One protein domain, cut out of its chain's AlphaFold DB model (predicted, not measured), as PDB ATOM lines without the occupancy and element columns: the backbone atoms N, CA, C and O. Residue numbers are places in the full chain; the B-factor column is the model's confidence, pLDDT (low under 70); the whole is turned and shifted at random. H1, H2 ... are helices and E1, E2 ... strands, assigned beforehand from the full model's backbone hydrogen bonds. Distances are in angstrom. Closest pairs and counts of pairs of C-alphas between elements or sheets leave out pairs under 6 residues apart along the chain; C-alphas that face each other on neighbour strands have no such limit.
ATOM      1  N   GLY A 161      40.002  27.092  -2.426       94.00
ATOM      2  CA  GLY A 161      38.790  27.666  -1.835       94.00
ATOM      3  C   GLY A 161      38.818  29.197  -1.828       94.00
ATOM      4  O   GLY A 161      39.890  29.796  -1.758       94.00
ATOM      5  N   PHE A 162      37.644  29.836  -1.814       93.12
ATOM      6  CA  PHE A 162      37.499  31.301  -1.888       93.12
ATOM      7  C   PHE A 162      38.270  32.078  -0.812       93.12
ATOM      8  O   PHE A 162      38.684  33.210  -1.050       93.12
ATOM      9  N   HIS A 163      38.467  31.497   0.374       92.50
ATOM     10  CA  HIS A 163      39.204  32.129   1.474       92.50
ATOM     11  C   HIS A 163      40.708  32.265   1.201       92.50
ATOM     12  O   HIS A 163      41.358  33.104   1.817       92.50
ATOM     13  N   ALA A 164      41.260  31.427   0.321       92.75
ATOM     14  CA  ALA A 164      42.677  31.441  -0.020       92.75
ATOM     15  C   ALA A 164      42.991  32.436  -1.147       92.75
ATOM     16  O   ALA A 164      44.149  32.800  -1.319       92.75
ATOM     17  N   LEU A 165      41.980  32.858  -1.912       95.25
ATOM     18  CA  LEU A 165      42.139  33.708  -3.088       95.25
ATOM     19  C   LEU A 165      42.404  35.168  -2.711       95.25
ATOM     20  O   LEU A 165      41.769  35.721  -1.813       95.25
ATOM     21  N   SER A 166      43.291  35.809  -3.467       95.25
ATOM     22  CA  SER A 166      43.552  37.248  -3.394       95.25
ATOM     23  C   SER A 166      42.489  38.046  -4.147       95.25
ATOM     24  O   SER A 166      42.022  39.065  -3.644       95.25
ATOM     25  N   ASN A 167      42.057  37.554  -5.311       95.19
ATOM     26  CA  ASN A 167      40.880  38.051  -6.020       95.19
ATOM     27  C   ASN A 167      39.853  36.930  -6.175       95.19
ATOM     28  O   ASN A 167      40.196  35.832  -6.622       95.19
ATOM     29  N   LYS A 168      38.599  37.205  -5.808       94.75
ATOM     30  CA  LYS A 168      37.503  36.232  -5.874       94.75
ATOM     31  C   LYS A 168      36.756  36.390  -7.200       94.75
ATOM     32  O   LYS A 168      36.476  37.526  -7.582       94.75
ATOM     33  N   PRO A 169      36.434  35.288  -7.892       94.50
ATOM     34  CA  PRO A 169      35.552  35.352  -9.045       94.50
ATOM     35  C   PRO A 169      34.132  35.691  -8.581       94.50
ATOM     36  O   PRO A 169      33.724  35.340  -7.471       94.50
ATOM     37  N   GLU A 170      33.390  36.366  -9.445       94.75
ATOM     38  CA  GLU A 170      31.979  36.686  -9.251       94.75
ATOM     39  C   GLU A 170      31.156  35.822 -10.201       94.75
ATOM     40  O   GLU A 170      31.538  35.632 -11.352       94.75
ATOM     41  N   ILE A 171      30.067  35.239  -9.707       95.75
ATOM     42  CA  ILE A 171      29.233  34.313 -10.472       95.75
ATOM     43  C   ILE A 171      27.845  34.927 -10.517       95.75
ATOM     44  O   ILE A 171      27.233  35.148  -9.474       95.75
ATOM     45  N   THR A 172      27.377  35.222 -11.721       94.81
ATOM     46  CA  THR A 172      26.074  35.838 -11.960       94.81
ATOM     47  C   THR A 172      25.165  34.840 -12.666       94.81
ATOM     48  O   THR A 172      25.605  34.113 -13.561       94.81
ATOM     49  N   LEU A 173      23.900  34.814 -12.260       95.12
ATOM     50  CA  LEU A 173      22.831  33.995 -12.821       95.12
ATOM     51  C   LEU A 173      21.567  34.850 -12.861       95.12
ATOM     52  O   LEU A 173      21.301  35.531 -11.882       95.12
ATOM     53  N   ASP A 174      20.782  34.779 -13.935       95.31
ATOM     54  CA  ASP A 174      19.435  35.361 -13.938       95.31
ATOM     55  C   ASP A 174      18.506  34.427 -13.146       95.31
ATOM     56  O   ASP A 174      18.130  33.348 -13.623       95.31
ATOM     57  N   ILE A 175      18.196  34.799 -11.902       94.44
ATOM     58  CA  ILE A 175      17.376  33.968 -11.010       94.44
ATOM     59  C   ILE A 175      15.893  34.102 -11.341       94.44
ATOM     60  O   ILE A 175      15.136  33.149 -11.147       94.44
ATOM     61  N   ALA A 176      15.472  35.225 -11.921       93.38
ATOM     62  CA  ALA A 176      14.098  35.412 -12.369       93.38
ATOM     63  C   ALA A 176      13.750  34.509 -13.564       93.38
ATOM     64  O   ALA A 176      12.635  33.991 -13.649       93.38
ATOM     65  N   GLU A 177      14.679  34.307 -14.497       92.62
ATOM     66  CA  GLU A 177      14.523  33.335 -15.580       92.62
ATOM     67  C   GLU A 177      14.608  31.894 -15.053       92.62
ATOM     68  O   GLU A 177      13.755  31.076 -15.409       92.62
ATOM     69  N   MET A 178      15.527  31.598 -14.123       92.19
ATOM     70  CA  MET A 178      15.595  30.279 -13.476       92.19
ATOM     71  C   MET A 178      14.268  29.906 -12.795       92.19
ATOM     72  O   MET A 178      13.771  28.794 -12.981       92.19
ATOM     73  N   ALA A 179      13.671  30.838 -12.043       89.88
ATOM     74  CA  ALA A 179      12.376  30.660 -11.389       89.88
ATOM     75  C   ALA A 179      11.271  30.289 -12.395       89.88
ATOM     76  O   ALA A 179      10.548  29.312 -12.193       89.88
ATOM     77  N   ARG A 180      11.201  31.004 -13.528       86.12
ATOM     78  CA  ARG A 180      10.251  30.715 -14.617       86.12
ATOM     79  C   ARG A 180      10.462  29.328 -15.227       86.12
ATOM     80  O   ARG A 180       9.483  28.636 -15.500       86.12
ATOM     81  N   CYS A 181      11.711  28.908 -15.428       82.75
ATOM     82  CA  CYS A 181      12.014  27.564 -15.923       82.75
ATOM     83  C   CYS A 181      11.498  26.492 -14.957       82.75
ATOM     84  O   CYS A 181      10.785  25.583 -15.378       82.75
ATOM     85  N   VAL A 182      11.812  26.614 -13.665       80.75
ATOM     86  CA  VAL A 182      11.384  25.655 -12.636       80.75
ATOM     87  C   VAL A 182       9.858  25.523 -12.588       80.75
ATOM     88  O   VAL A 182       9.343  24.403 -12.563       80.75
ATOM     89  N   ASP A 183       9.129  26.639 -12.642       74.44
ATOM     90  CA  ASP A 183       7.662  26.630 -12.635       74.44
ATOM     91  C   ASP A 183       7.070  26.013 -13.914       74.44
ATOM     92  O   ASP A 183       6.143  25.200 -13.844       74.44
ATOM     93  N   GLY A 184       7.650  26.306 -15.082       59.41
ATOM     94  CA  GLY A 184       7.267  25.669 -16.346       59.41
ATOM     95  C   GLY A 184       7.401  24.144 -16.289       59.41
ATOM     96  O   GLY A 184       6.460  23.417 -16.602       59.41
ATOM     97  N   PHE A 185       8.523  23.631 -15.782       55.66
ATOM     98  CA  PHE A 185       8.743  22.183 -15.677       55.66
ATOM     99  C   PHE A 185       7.869  21.494 -14.615       55.66
ATOM    100  O   PHE A 185       7.548  20.308 -14.767       55.66
ATOM    101  N   ARG A 186       7.431  22.211 -13.567       64.75
ATOM    102  CA  ARG A 186       6.388  21.727 -12.638       64.75
ATOM    103  C   ARG A 186       5.061  21.494 -13.367       64.75
ATOM    104  O   ARG A 186       4.409  20.473 -13.135       64.75
ATOM    105  N   SER A 187       4.690  22.390 -14.285       58.62
ATOM    106  CA  SER A 187       3.455  22.266 -15.075       58.62
ATOM    107  C   SER A 187       3.470  21.073 -16.047       58.62
ATOM    108  O   SER A 187       2.444  20.411 -16.218       58.62
ATOM    109  N   ASP A 188       4.649  20.702 -16.554       57.81
ATOM    110  CA  ASP A 188       4.864  19.533 -17.422       57.81
ATOM    111  C   ASP A 188       5.087  18.212 -16.647       57.81
ATOM    112  O   ASP A 188       5.463  17.189 -17.221       57.81
ATOM    113  N   LYS A 189       4.826  18.197 -15.328       62.25
ATOM    114  CA  LYS A 189       4.977  17.037 -14.418       62.25
ATOM    115  C   LYS A 189       6.399  16.455 -14.347       62.25
ATOM    116  O   LYS A 189       6.581  15.327 -13.888       62.25
ATOM    117  N   HIS A 190       7.417  17.206 -14.767       60.41
ATOM    118  CA  HIS A 190       8.816  16.774 -14.693       60.41
ATOM    119  C   HIS A 190       9.439  17.004 -13.308       60.41
ATOM    120  O   HIS A 190      10.452  16.385 -12.982       60.41
ATOM    121  N   ILE A 191       8.813  17.851 -12.488       65.38
ATOM    122  CA  ILE A 191       9.208  18.185 -11.117       65.38
ATOM    123  C   ILE A 191       8.059  17.840 -10.159       65.38
ATOM    124  O   ILE A 191       6.887  18.043 -10.486       65.38
ATOM    125  N   ALA A 192       8.385  17.316  -8.976       63.75
ATOM    126  CA  ALA A 192       7.395  17.038  -7.943       63.75
ATOM    127  C   ALA A 192       6.848  18.351  -7.346       63.75
ATOM    128  O   ALA A 192       7.601  19.259  -6.992       63.75
ATOM    129  N   TRP A 193       5.519  18.466  -7.262       63.84
ATOM    130  CA  TRP A 193       4.816  19.685  -6.828       63.84
ATOM    131  C   TRP A 193       5.051  20.039  -5.350       63.84
ATOM    132  O   TRP A 193       4.831  21.179  -4.950       63.84
ATOM    133  N   ASP A 194       5.488  19.070  -4.551       64.12
ATOM    134  CA  ASP A 194       5.769  19.166  -3.118       64.12
ATOM    135  C   ASP A 194       7.272  19.220  -2.790       64.12
ATOM    136  O   ASP A 194       7.643  19.341  -1.621       64.12
ATOM    137  N   GLU A 195       8.149  19.155  -3.796       74.06
ATOM    138  CA  GLU A 195       9.592  19.218  -3.576       74.06
ATOM    139  C   GLU A 195      10.008  20.642  -3.184       74.06
ATOM    140  O   GLU A 195       9.883  21.594  -3.963       74.06
ATOM    141  N   ASN A 196      10.509  20.774  -1.954       79.94
ATOM    142  CA  ASN A 196      11.119  22.003  -1.474       79.94
ATOM    143  C   ASN A 196      12.535  22.130  -2.042       79.94
ATOM    144  O   ASN A 196      13.361  21.233  -1.866       79.94
ATOM    145  N   ILE A 197      12.821  23.253  -2.697       89.50
ATOM    146  CA  ILE A 197      14.123  23.496  -3.313       89.50
ATOM    147  C   ILE A 197      15.094  23.928  -2.217       89.50
ATOM    148  O   ILE A 197      14.959  24.997  -1.629       89.50
ATOM    149  N   ASP A 198      16.093  23.103  -1.941       93.19
ATOM    150  CA  ASP A 198      17.246  23.474  -1.125       93.19
ATOM    151  C   ASP A 198      18.428  22.599  -1.530       93.19
ATOM    152  O   ASP A 198      18.622  21.492  -1.024       93.19
ATOM    153  N   TYR A 199      19.192  23.077  -2.510       94.12
ATOM    154  CA  TYR A 199      20.289  22.314  -3.090       94.12
ATOM    155  C   TYR A 199      21.574  23.108  -3.089       94.12
ATOM    156  O   TYR A 199      21.594  24.293  -3.411       94.12
ATOM    157  N   THR A 200      22.660  22.410  -2.770       95.38
ATOM    158  CA  THR A 200      24.019  22.933  -2.869       95.38
ATOM    159  C   THR A 200      24.775  22.168  -3.947       95.38
ATOM    160  O   THR A 200      24.849  20.941  -3.906       95.38
ATOM    161  N   PHE A 201      25.349  22.901  -4.893       95.50
ATOM    162  CA  PHE A 201      26.210  22.407  -5.954       95.50
ATOM    163  C   PHE A 201      27.651  22.794  -5.626       95.50
ATOM    164  O   PHE A 201      27.985  23.977  -5.518       95.50
ATOM    165  N   ASN A 202      28.506  21.788  -5.446       95.31
ATOM    166  CA  ASN A 202      29.928  22.000  -5.208       95.31
ATOM    167  C   ASN A 202      30.642  22.054  -6.560       95.31
ATOM    168  O   ASN A 202      30.708  21.051  -7.278       95.31
ATOM    169  N   CYS A 203      31.182  23.216  -6.902       95.12
ATOM    170  CA  CYS A 203      31.682  23.520  -8.234       95.12
ATOM    171  C   CYS A 203      33.179  23.851  -8.248       95.12
ATOM    172  O   CYS A 203      33.757  24.313  -7.260       95.12
ATOM    173  N   ILE A 204      33.797  23.653  -9.409       95.25
ATOM    174  CA  ILE A 204      35.089  24.214  -9.788       95.25
ATOM    175  C   ILE A 204      34.840  25.277 -10.849       95.25
ATOM    176  O   ILE A 204      34.199  25.025 -11.866       95.25
ATOM    177  N   ILE A 205      35.386  26.459 -10.608       95.88
ATOM    178  CA  ILE A 205      35.564  27.508 -11.600       95.88
ATOM    179  C   ILE A 205      36.956  27.312 -12.182       95.88
ATOM    180  O   ILE A 205      37.951  27.425 -11.461       95.88
ATOM    181  N   SER A 206      37.039  26.995 -13.465       93.25
ATOM    182  CA  SER A 206      38.312  26.834 -14.156       93.25
ATOM    183  C   SER A 206      39.026  28.178 -14.351       93.25
ATOM    184  O   SER A 206      38.443  29.258 -14.214       93.25
ATOM    185  N   LYS A 207      40.307  28.119 -14.731       92.62
ATOM    186  CA  LYS A 207      41.090  29.308 -15.120       92.62
ATOM    187  C   LYS A 207      40.436  30.078 -16.277       92.62
ATOM    188  O   LYS A 207      40.522  31.308 -16.312       92.62
ATOM    189  N   ASP A 208      39.735  29.351 -17.146       90.81
ATOM    190  CA  ASP A 208      39.028  29.854 -18.325       90.81
ATOM    191  C   ASP A 208      37.593  30.300 -18.012       90.81
ATOM    192  O   ASP A 208      36.817  30.561 -18.929       90.81
ATOM    193  N   LYS A 209      37.246  30.425 -16.721       90.62
ATOM    194  CA  LYS A 209      35.940  30.897 -16.236       90.62
ATOM    195  C   LYS A 209      34.774  29.959 -16.572       90.62
ATOM    196  O   LYS A 209      33.622  30.381 -16.552       90.62
ATOM    197  N   THR A 210      35.052  28.683 -16.834       92.12
ATOM    198  CA  THR A 210      34.010  27.654 -16.963       92.12
ATOM    199  C   THR A 210      33.637  27.105 -15.589       92.12
ATOM    200  O   THR A 210      34.500  26.975 -14.720       92.12
ATOM    201  N   LEU A 211      32.355  26.802 -15.386       93.62
ATOM    202  CA  LEU A 211      31.830  26.261 -14.136       93.62
ATOM    203  C   LEU A 211      31.434  24.793 -14.325       93.62
ATOM    204  O   LEU A 211      30.625  24.462 -15.189       93.62
ATOM    205  N   GLU A 212      31.995  23.916 -13.500       93.75
ATOM    206  CA  GLU A 212      31.765  22.469 -13.545       93.75
ATOM    207  C   GLU A 212      31.550  21.924 -12.130       93.75
ATOM    208  O   GLU A 212      31.973  22.546 -11.157       93.75
ATOM    209  N   LEU A 213      30.903  20.767 -11.979       94.06
ATOM    210  CA  LEU A 213      30.839  20.087 -10.679       94.06
ATOM    211  C   LEU A 213      32.227  19.567 -10.291       94.06
ATOM    212  O   LEU A 213      32.977  19.100 -11.144       94.06
ATOM    213  N   ILE A 214      32.547  19.584  -8.993       91.88
ATOM    214  CA  ILE A 214      33.782  18.960  -8.484       91.88
ATOM    215  C   ILE A 214      33.798  17.459  -8.805       91.88
ATOM    216  O   ILE A 214      34.849  16.914  -9.137       91.88
ATOM    217  N   ILE A 215      32.641  16.803  -8.688       89.25
ATOM    218  CA  ILE A 215      32.438  15.386  -8.992       89.25
ATOM    219  C   ILE A 215      31.332  15.316 -10.052       89.25
ATOM    220  O   ILE A 215      30.157  15.484  -9.718       89.25
ATOM    221  N   PRO A 216      31.667  15.127 -11.341       84.50
ATOM    222  CA  PRO A 216      30.674  15.073 -12.413       84.50
ATOM    223  C   PRO A 216      29.600  13.997 -12.200       84.50
ATOM    224  O   PRO A 216      28.441  14.192 -12.572       84.50
ATOM    225  N   GLU A 217      29.968  12.879 -11.572       85.31
ATOM    226  CA  GLU A 217      29.083  11.749 -11.284       85.31
ATOM    227  C   GLU A 217      27.957  12.098 -10.300       85.31
ATOM    228  O   GLU A 217      26.920  11.432 -10.324       85.31
ATOM    229  N   ASP A 218      28.097  13.163  -9.498       81.25
ATOM    230  CA  ASP A 218      27.033  13.631  -8.599       81.25
ATOM    231  C   ASP A 218      25.754  13.966  -9.385       81.25
ATOM    232  O   ASP A 218      24.645  13.721  -8.914       81.25
ATOM    233  N   SER A 219      25.889  14.415 -10.640       81.38
ATOM    234  CA  SER A 219      24.745  14.717 -11.509       81.38
ATOM    235  C   SER A 219      23.849  13.507 -11.815       81.38
ATOM    236  O   SER A 219      22.672  13.668 -12.150       81.38
ATOM    237  N   ILE A 220      24.366  12.282 -11.672       83.62
ATOM    238  CA  ILE A 220      23.606  11.049 -11.916       83.62
ATOM    239  C   ILE A 220      22.526  10.875 -10.841       83.62
ATOM    240  O   ILE A 220      21.398  10.482 -11.158       83.62
ATOM    241  N   THR A 221      22.866  11.189  -9.587       86.44
ATOM    242  CA  THR A 221      22.008  10.992  -8.410       86.44
ATOM    243  C   THR A 221      21.065  12.163  -8.146       86.44
ATOM    244  O   THR A 221      20.176  12.041  -7.306       86.44
ATOM    245  N   PHE A 222      21.216  13.266  -8.884       89.62
ATOM    246  CA  PHE A 222      20.338  14.426  -8.785       89.62
ATOM    247  C   PHE A 222      18.865  14.059  -9.020       89.62
ATOM    248  O   PHE A 222      18.530  13.309  -9.949       89.62
ATOM    249  N   THR A 223      17.980  14.647  -8.209       87.31
ATOM    250  CA  THR A 223      16.536  14.652  -8.473       87.31
ATOM    251  C   THR A 223      16.242  15.371  -9.791       87.31
ATOM    252  O   THR A 223      17.089  16.089 -10.332       87.31
ATOM    253  N   SER A 224      15.040  15.194 -10.343       84.62
ATOM    254  CA  SER A 224      14.643  15.888 -11.575       84.62
ATOM    255  C   SER A 224      14.807  17.406 -11.455       84.62
ATOM    256  O   SER A 224      15.333  18.042 -12.367       84.62
ATOM    257  N   THR A 225      14.450  17.973 -10.299       85.75
ATOM    258  CA  THR A 225      14.594  19.405 -10.007       85.75
ATOM    259  C   THR A 225      16.054  19.827  -9.962       85.75
ATOM    260  O   THR A 225      16.433  20.802 -10.606       85.75
ATOM    261  N   GLN A 226      16.903  19.061  -9.272       89.12
ATOM    262  CA  GLN A 226      18.342  19.325  -9.239       89.12
ATOM    263  C   GLN A 226      18.975  19.289 -10.633       89.12
ATOM    264  O   GLN A 226      19.833  20.117 -10.924       89.12
ATOM    265  N   LYS A 227      18.543  18.368 -11.505       88.81
ATOM    266  CA  LYS A 227      19.031  18.283 -12.892       88.81
ATOM    267  C   LYS A 227      18.658  19.519 -13.698       88.81
ATOM    268  O   LYS A 227      19.525  20.087 -14.349       88.81
ATOM    269  N   VAL A 228      17.403  19.963 -13.613       88.38
ATOM    270  CA  VAL A 228      16.938  21.186 -14.288       88.38
ATOM    271  C   VAL A 228      17.730  22.407 -13.818       88.38
ATOM    272  O   VAL A 228      18.234  23.168 -14.642       88.38
ATOM    273  N   LEU A 229      17.887  22.568 -12.501       92.00
ATOM    274  CA  LEU A 229      18.655  23.671 -11.923       92.00
ATOM    275  C   LEU A 229      20.122  23.628 -12.360       92.00
ATOM    276  O   LEU A 229      20.677  24.652 -12.748       92.00
ATOM    277  N   TRP A 230      20.747  22.450 -12.331       93.31
ATOM    278  CA  TRP A 230      22.140  22.296 -12.735       93.31
ATOM    279  C   TRP A 230      22.361  22.586 -14.221       93.31
ATOM    280  O   TRP A 230      23.297  23.309 -14.555       93.31
ATOM    281  N   GLU A 231      21.504  22.079 -15.110       90.88
ATOM    282  CA  GLU A 231      21.598  22.378 -16.543       90.88
ATOM    283  C   GLU A 231      21.448  23.881 -16.803       90.88
ATOM    284  O   GLU A 231      22.247  24.459 -17.538       90.88
ATOM    285  N   TYR A 232      20.508  24.544 -16.120       92.75
ATOM    286  CA  TYR A 232      20.376  25.995 -16.212       92.75
ATOM    287  C   TYR A 232      21.646  26.719 -15.748       92.75
ATOM    288  O   TYR A 232      22.147  27.588 -16.461       92.75
ATOM    289  N   ILE A 233      22.185  26.358 -14.578       94.69
ATOM    290  CA  ILE A 233      23.421  26.947 -14.042       94.69
ATOM    291  C   ILE A 233      24.562  26.763 -15.043       94.69
ATOM    292  O   ILE A 233      25.253  27.717 -15.381       94.69
ATOM    293  N   LYS A 234      24.749  25.545 -15.551       92.44
ATOM    294  CA  LYS A 234      25.832  25.206 -16.474       92.44
ATOM    295  C   LYS A 234      25.747  25.982 -17.791       92.44
ATOM    296  O   LYS A 234      26.785  26.346 -18.338       92.44
ATOM    297  N   SER A 235      24.543  26.218 -18.308       91.94
ATOM    298  CA  SER A 235      24.342  26.932 -19.574       91.94
ATOM    299  C   SER A 235      24.363  28.454 -19.441       91.94
ATOM    300  O   SER A 235      24.758  29.119 -20.396       91.94
ATOM    301  N   ASN A 236      23.955  29.000 -18.291       94.31
ATOM    302  CA  ASN A 236      23.677  30.433 -18.148       94.31
ATOM    303  C   ASN A 236      24.545  31.153 -17.104       94.31
ATOM    304  O   ASN A 236      24.512  32.380 -17.045       94.31
ATOM    305  N   ALA A 237      25.326  30.440 -16.283       94.25
ATOM    306  CA  ALA A 237      26.231  31.084 -15.332       94.25
ATOM    307  C   ALA A 237      27.294  31.908 -16.058       94.25
ATOM    308  O   ALA A 237      28.045  31.399 -16.893       94.25
ATOM    309  N   ILE A 238      27.416  33.174 -15.668       94.62
ATOM    310  CA  ILE A 238      28.481  34.057 -16.130       94.62
ATOM    311  C   ILE A 238      29.474  34.222 -14.991       94.62
ATOM    312  O   ILE A 238      29.160  34.798 -13.951       94.62
ATOM    313  N   VAL A 239      30.696  33.740 -15.200       95.06
ATOM    314  CA  VAL A 239      31.797  33.963 -14.264       95.06
ATOM    315  C   VAL A 239      32.572  35.208 -14.687       95.06
ATOM    316  O   VAL A 239      33.240  35.244 -15.724       95.06
ATOM    317  N   GLN A 240      32.504  36.240 -13.857       92.88
ATOM    318  CA  GLN A 240      33.252  37.478 -13.997       92.88
ATOM    319  C   GLN A 240      34.521  37.440 -13.140       92.88
ATOM    320  O   GLN A 240      34.564  36.833 -12.070       92.88
ATOM    321  N   ASN A 241      35.557  38.146 -13.603       92.50
ATOM    322  CA  ASN A 241      36.891  38.188 -12.992       92.50
ATOM    323  C   ASN A 241      37.602  36.820 -12.938       92.50
ATOM    324  O   ASN A 241      37.000  35.757 -13.049       92.50
ATOM    325  N   HIS A 242      38.931  36.834 -12.835       93.06
ATOM    326  CA  HIS A 242      39.696  35.606 -12.609       93.06
ATOM    327  C   HIS A 242      39.924  35.406 -11.112       93.06
ATOM    328  O   HIS A 242      40.212  36.366 -10.390       93.06
ATOM    329  N   ALA A 243      39.851  34.155 -10.662       95.38
ATOM    330  CA  ALA A 243      40.371  33.771  -9.360       95.38
ATOM    331  C   ALA A 243      41.899  33.879  -9.375       95.38
ATOM    332  O   ALA A 243      42.550  33.316 -10.261       95.38
ATOM    333  N   THR A 244      42.477  34.591  -8.406       96.25
ATOM    334  CA  THR A 244      43.935  34.761  -8.339       96.25
ATOM    335  C   THR A 244      44.515  34.439  -6.971       96.25
ATOM    336  O   THR A 244      43.861  34.604  -5.941       96.25
ATOM    337  N   LEU A 245      45.774  34.000  -6.975       96.19
ATOM    338  CA  LEU A 245      46.631  33.901  -5.796       96.19
ATOM    339  C   LEU A 245      47.823  34.834  -5.956       96.19
ATOM    340  O   LEU A 245      48.541  34.750  -6.954       96.19
ATOM    341  N   GLN A 246      48.038  35.692  -4.963       95.31
ATOM    342  CA  GLN A 246      49.218  36.537  -4.857       95.31
ATOM    343  C   GLN A 246      50.296  35.838  -4.022       95.31
ATOM    344  O   GLN A 246      50.059  35.431  -2.884       95.31
ATOM    345  N   PHE A 247      51.491  35.744  -4.592       93.44
ATOM    346  CA  PHE A 247      52.686  35.184  -3.978       93.44
ATOM    347  C   PHE A 247      53.663  36.329  -3.700       93.44
ATOM    348  O   PHE A 247      54.429  36.739  -4.571       93.44
ATOM    349  N   ASN A 248      53.593  36.889  -2.491       90.75
ATOM    350  CA  ASN A 248      54.357  38.074  -2.097       90.75
ATOM    351  C   ASN A 248      55.872  37.842  -2.072       90.75
ATOM    352  O   ASN A 248      56.626  38.762  -2.372       90.75
ATOM    353  N   GLN A 249      56.340  36.649  -1.693       86.62
ATOM    354  CA  GLN A 249      57.781  36.367  -1.644       86.62
ATOM    355  C   GLN A 249      58.354  36.029  -3.019       86.62
ATOM    356  O   GLN A 249      59.557  36.175  -3.229       86.62
ATOM    357  N   LEU A 250      57.502  35.578  -3.941       87.25
ATOM    358  CA  LEU A 250      57.858  35.304  -5.333       87.25
ATOM    359  C   LEU A 250      57.552  36.487  -6.269       87.25
ATOM    360  O   LEU A 250      57.821  36.384  -7.462       87.25
ATOM    361  N   ASP A 251      56.989  37.573  -5.729       90.50
ATOM    362  CA  ASP A 251      56.557  38.780  -6.443       90.50
ATOM    363  C   ASP A 251      55.749  38.473  -7.714       90.50
ATOM    364  O   ASP A 251      56.036  38.932  -8.819       90.50
ATOM    365  N   THR A 252      54.750  37.601  -7.575       94.12
ATOM    366  CA  THR A 252      53.950  37.141  -8.712       94.12
ATOM    367  C   THR A 252      52.501  36.879  -8.330       94.12
ATOM    368  O   THR A 252      52.156  36.700  -7.162       94.12
ATOM    369  N   THR A 253      51.625  36.872  -9.330       95.81
ATOM    370  CA  THR A 253      50.202  36.566  -9.181       95.81
ATOM    371  C   THR A 253      49.806  35.557 -10.244       95.81
ATOM    372  O   THR A 253      50.078  35.764 -11.425       95.81
ATOM    373  N   LEU A 254      49.151  34.471  -9.837       95.88
ATOM    374  CA  LEU A 254      48.687  33.435 -10.758       95.88
ATOM    375  C   LEU A 254      47.167  33.417 -10.854       95.88
ATOM    376  O   LEU A 254      46.479  33.527  -9.840       95.88
ATOM    377  N   ILE A 255      46.663  33.197 -12.069       96.38
ATOM    378  CA  ILE A 255      45.273  32.801 -12.308       96.38
ATOM    379  C   ILE A 255      45.140  31.313 -11.979       96.38
ATOM    380  O   ILE A 255      45.903  30.477 -12.480       96.38
ATOM    381  N   VAL A 256      44.172  30.979 -11.133       96.31
ATOM    382  CA  VAL A 256      43.966  29.622 -10.614       96.31
ATOM    383  C   VAL A 256      42.521  29.179 -10.758       96.31
ATOM    384  O   VAL A 256      41.632  30.000 -10.955       96.31
ATOM    385  N   SER A 257      42.288  27.874 -10.639       96.38
ATOM    386  CA  SER A 257      40.932  27.353 -10.495       96.38
ATOM    387  C   SER A 257      40.439  27.576  -9.062       96.38
ATOM    388  O   SER A 257      41.206  27.444  -8.101       96.38
ATOM    389  N   ALA A 258      39.156  27.885  -8.903       96.81
ATOM    390  CA  ALA A 258      38.531  28.123  -7.605       96.81
ATOM    391  C   ALA A 258      37.454  27.080  -7.306       96.81
ATOM    392  O   ALA A 258      36.716  26.679  -8.194       96.81
ATOM    393  N   LYS A 259      37.338  26.656  -6.049       96.06
ATOM    394  CA  LYS A 259      36.217  25.846  -5.566       96.06
ATOM    395  C   LYS A 259      35.130  26.780  -5.062       96.06
ATOM    396  O   LYS A 259      35.441  27.620  -4.220       96.06
ATOM    397  N   ALA A 260      33.913  26.620  -5.567       95.31
ATOM    398  CA  ALA A 260      32.759  27.441  -5.232       95.31
ATOM    399  C   ALA A 260      31.581  26.562  -4.808       95.31
ATOM    400  O   ALA A 260      31.276  25.582  -5.480       95.31
ATOM    401  N   ASN A 261      30.882  26.940  -3.750       95.81
ATOM    402  CA  ASN A 261      29.609  26.350  -3.363       95.81
ATOM    403  C   ASN A 261      28.478  27.264  -3.826       95.81
ATOM    404  O   ASN A 261      28.370  28.403  -3.361       95.81
ATOM    405  N   LEU A 262      27.645  26.760  -4.732       96.94
ATOM    406  CA  LEU A 262      26.431  27.431  -5.180       96.94
ATOM    407  C   LEU A 262      25.242  26.822  -4.453       96.94
ATOM    408  O   LEU A 262      25.069  25.609  -4.511       96.94
ATOM    409  N   ARG A 263      24.407  27.626  -3.796       96.94
ATOM    410  CA  ARG A 263      23.172  27.131  -3.176       96.94
ATOM    411  C   ARG A 263      21.963  27.832  -3.773       96.94
ATOM    412  O   ARG A 263      21.946  29.055  -3.858       96.94
ATOM    413  N   ILE A 264      20.979  27.038  -4.173       96.25
ATOM    414  CA  ILE A 264      19.675  27.493  -4.647       96.25
ATOM    415  C   ILE A 264      18.646  27.006  -3.640       96.25
ATOM    416  O   ILE A 264      18.580  25.807  -3.359       96.25
ATOM    417  N   THR A 265      17.861  27.922  -3.088       95.25
ATOM    418  CA  THR A 265      16.835  27.580  -2.102       95.25
ATOM    419  C   THR A 265      15.538  28.322  -2.372       95.25
ATOM    420  O   THR A 265      15.547  29.457  -2.837       95.25
ATOM    421  N   GLN A 266      14.418  27.659  -2.110       92.31
ATOM    422  CA  GLN A 266      13.095  28.247  -2.132       92.31
ATOM    423  C   GLN A 266      12.733  28.701  -0.721       92.31
ATOM    424  O   GLN A 266      12.760  27.927   0.240       92.31
TER     425      GLN A 266
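Overview. This is residues 161 to 266 of the 380 residues of the protein "Nucleoside diphosphate kinase" of bacterium (UniProt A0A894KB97). A strongly twisted three-stranded sheet, E3 E2 E7, has the helix H3 packed slantwise over one face, and H1 packs on H3 with residues 178 to 182. At one end of the long axis the hairpin of E5 and E6 reaches out as a narrow arm, with E6 running on into the long strand E7; at the other end lie the last turns of H1 and the loop after it. The short strand pair E1 and E4 makes a small second sheet. The printed part has 106 residues, with three named helices and seven named strands in the order E1 H1 E2 E3 H2 H3 E4 E5 E6 E7; its class is mixed, helices and strands, and its three sheets are each antiparallel. The whole is loose, with a radius of gyration of the C-alphas of 16.3 A, and spans 57 by 26 by 20 A, the arm adding to the length.

Along the chain. In the largest sheet, E2 is residues 198 to 205, 21.5 A from first to last C-alpha, E3 is residues 211 to 213, 7.1 A, and E7 is residues 257 to 266, 29.1 A, ending with C-alpha 266 at (13.095, 28.247, -2.132). H3 is residues 224 to 236, 18.3 A long, and begins with C-alpha 224 at (14.643, 15.888, -11.575). H1 is residues 175 to 187, 18.6 A, and H2 is residues 218 to 221, 5.7 A. E1 is residues 170 to 172, 6.6 A, with C-alpha 170 at (31.979, 36.686, -9.251), and E4 is residues 238 to 240, 6.2 A. E5, residues 244 to 247, is 9.8 A long, and E6, residues 252 to 255, is 10.3 A.

Arrangement. The order across the largest sheet is E3 E2 E7, with E3 and E7 as edge strands. E2 and E7 are antiparallel at 163 degrees, with N 201 and O 262 at 2.7 A and N 264 and O 199 at 2.9 A, within hydrogen-bond range. E2 and E3 form a hairpin, antiparallel at 118 degrees, with N 204 and O 212 at 2.8 A. H3 on one face of this sheet makes two layers, a helix layer and a sheet layer. Its height over the sheet is 8.9 A, and it lies over E2, slantwise to the strands at 36 degrees on the local plane. The closest C-alphas of H3 and E3 are those of Lys 234 and Leu 211, 6.5 A apart. H1 touches H3 with residues 178 to 182 alone, the closest C-alphas being those of Met 178 and Tyr 232, 7.0 A apart. They run opposite ways at a steep tilt of 35.4 degrees, only just steep. H1 is not on the sheet. H2 and H3 are close but not clearly touching, with the C-alphas of Ser 219 and Lys 227 closest at 6.9 A. E1 and E4 are antiparallel at 154 degrees, with N 240 and O 170 at 2.8 A. E5 and E6 form a hairpin, antiparallel at 159 degrees, with N 247 and O 252 at 2.8 A. E6 runs on into E7 across a break of 1 residue, at 46 degrees. E5 is apart from H3, and so is E6. In H1 and H3 every O i to N i+4 pair is within hydrogen-bond range; H2 is too short for such a pair, and its 1 pair of O i and N i+3 is within range.

Size, cuts and confidence. The two C-alphas farthest apart are those of Asp 188 and Gln 249, at 57.7 A. The printed part has no cut, and no link is long; that from H1 to E2, with 10 residues, is short, and the others are tight. The mean pLDDT of the printed part is 88.7, and residues 184 to 194, of which 184 to 187 belong to H1, are under 70.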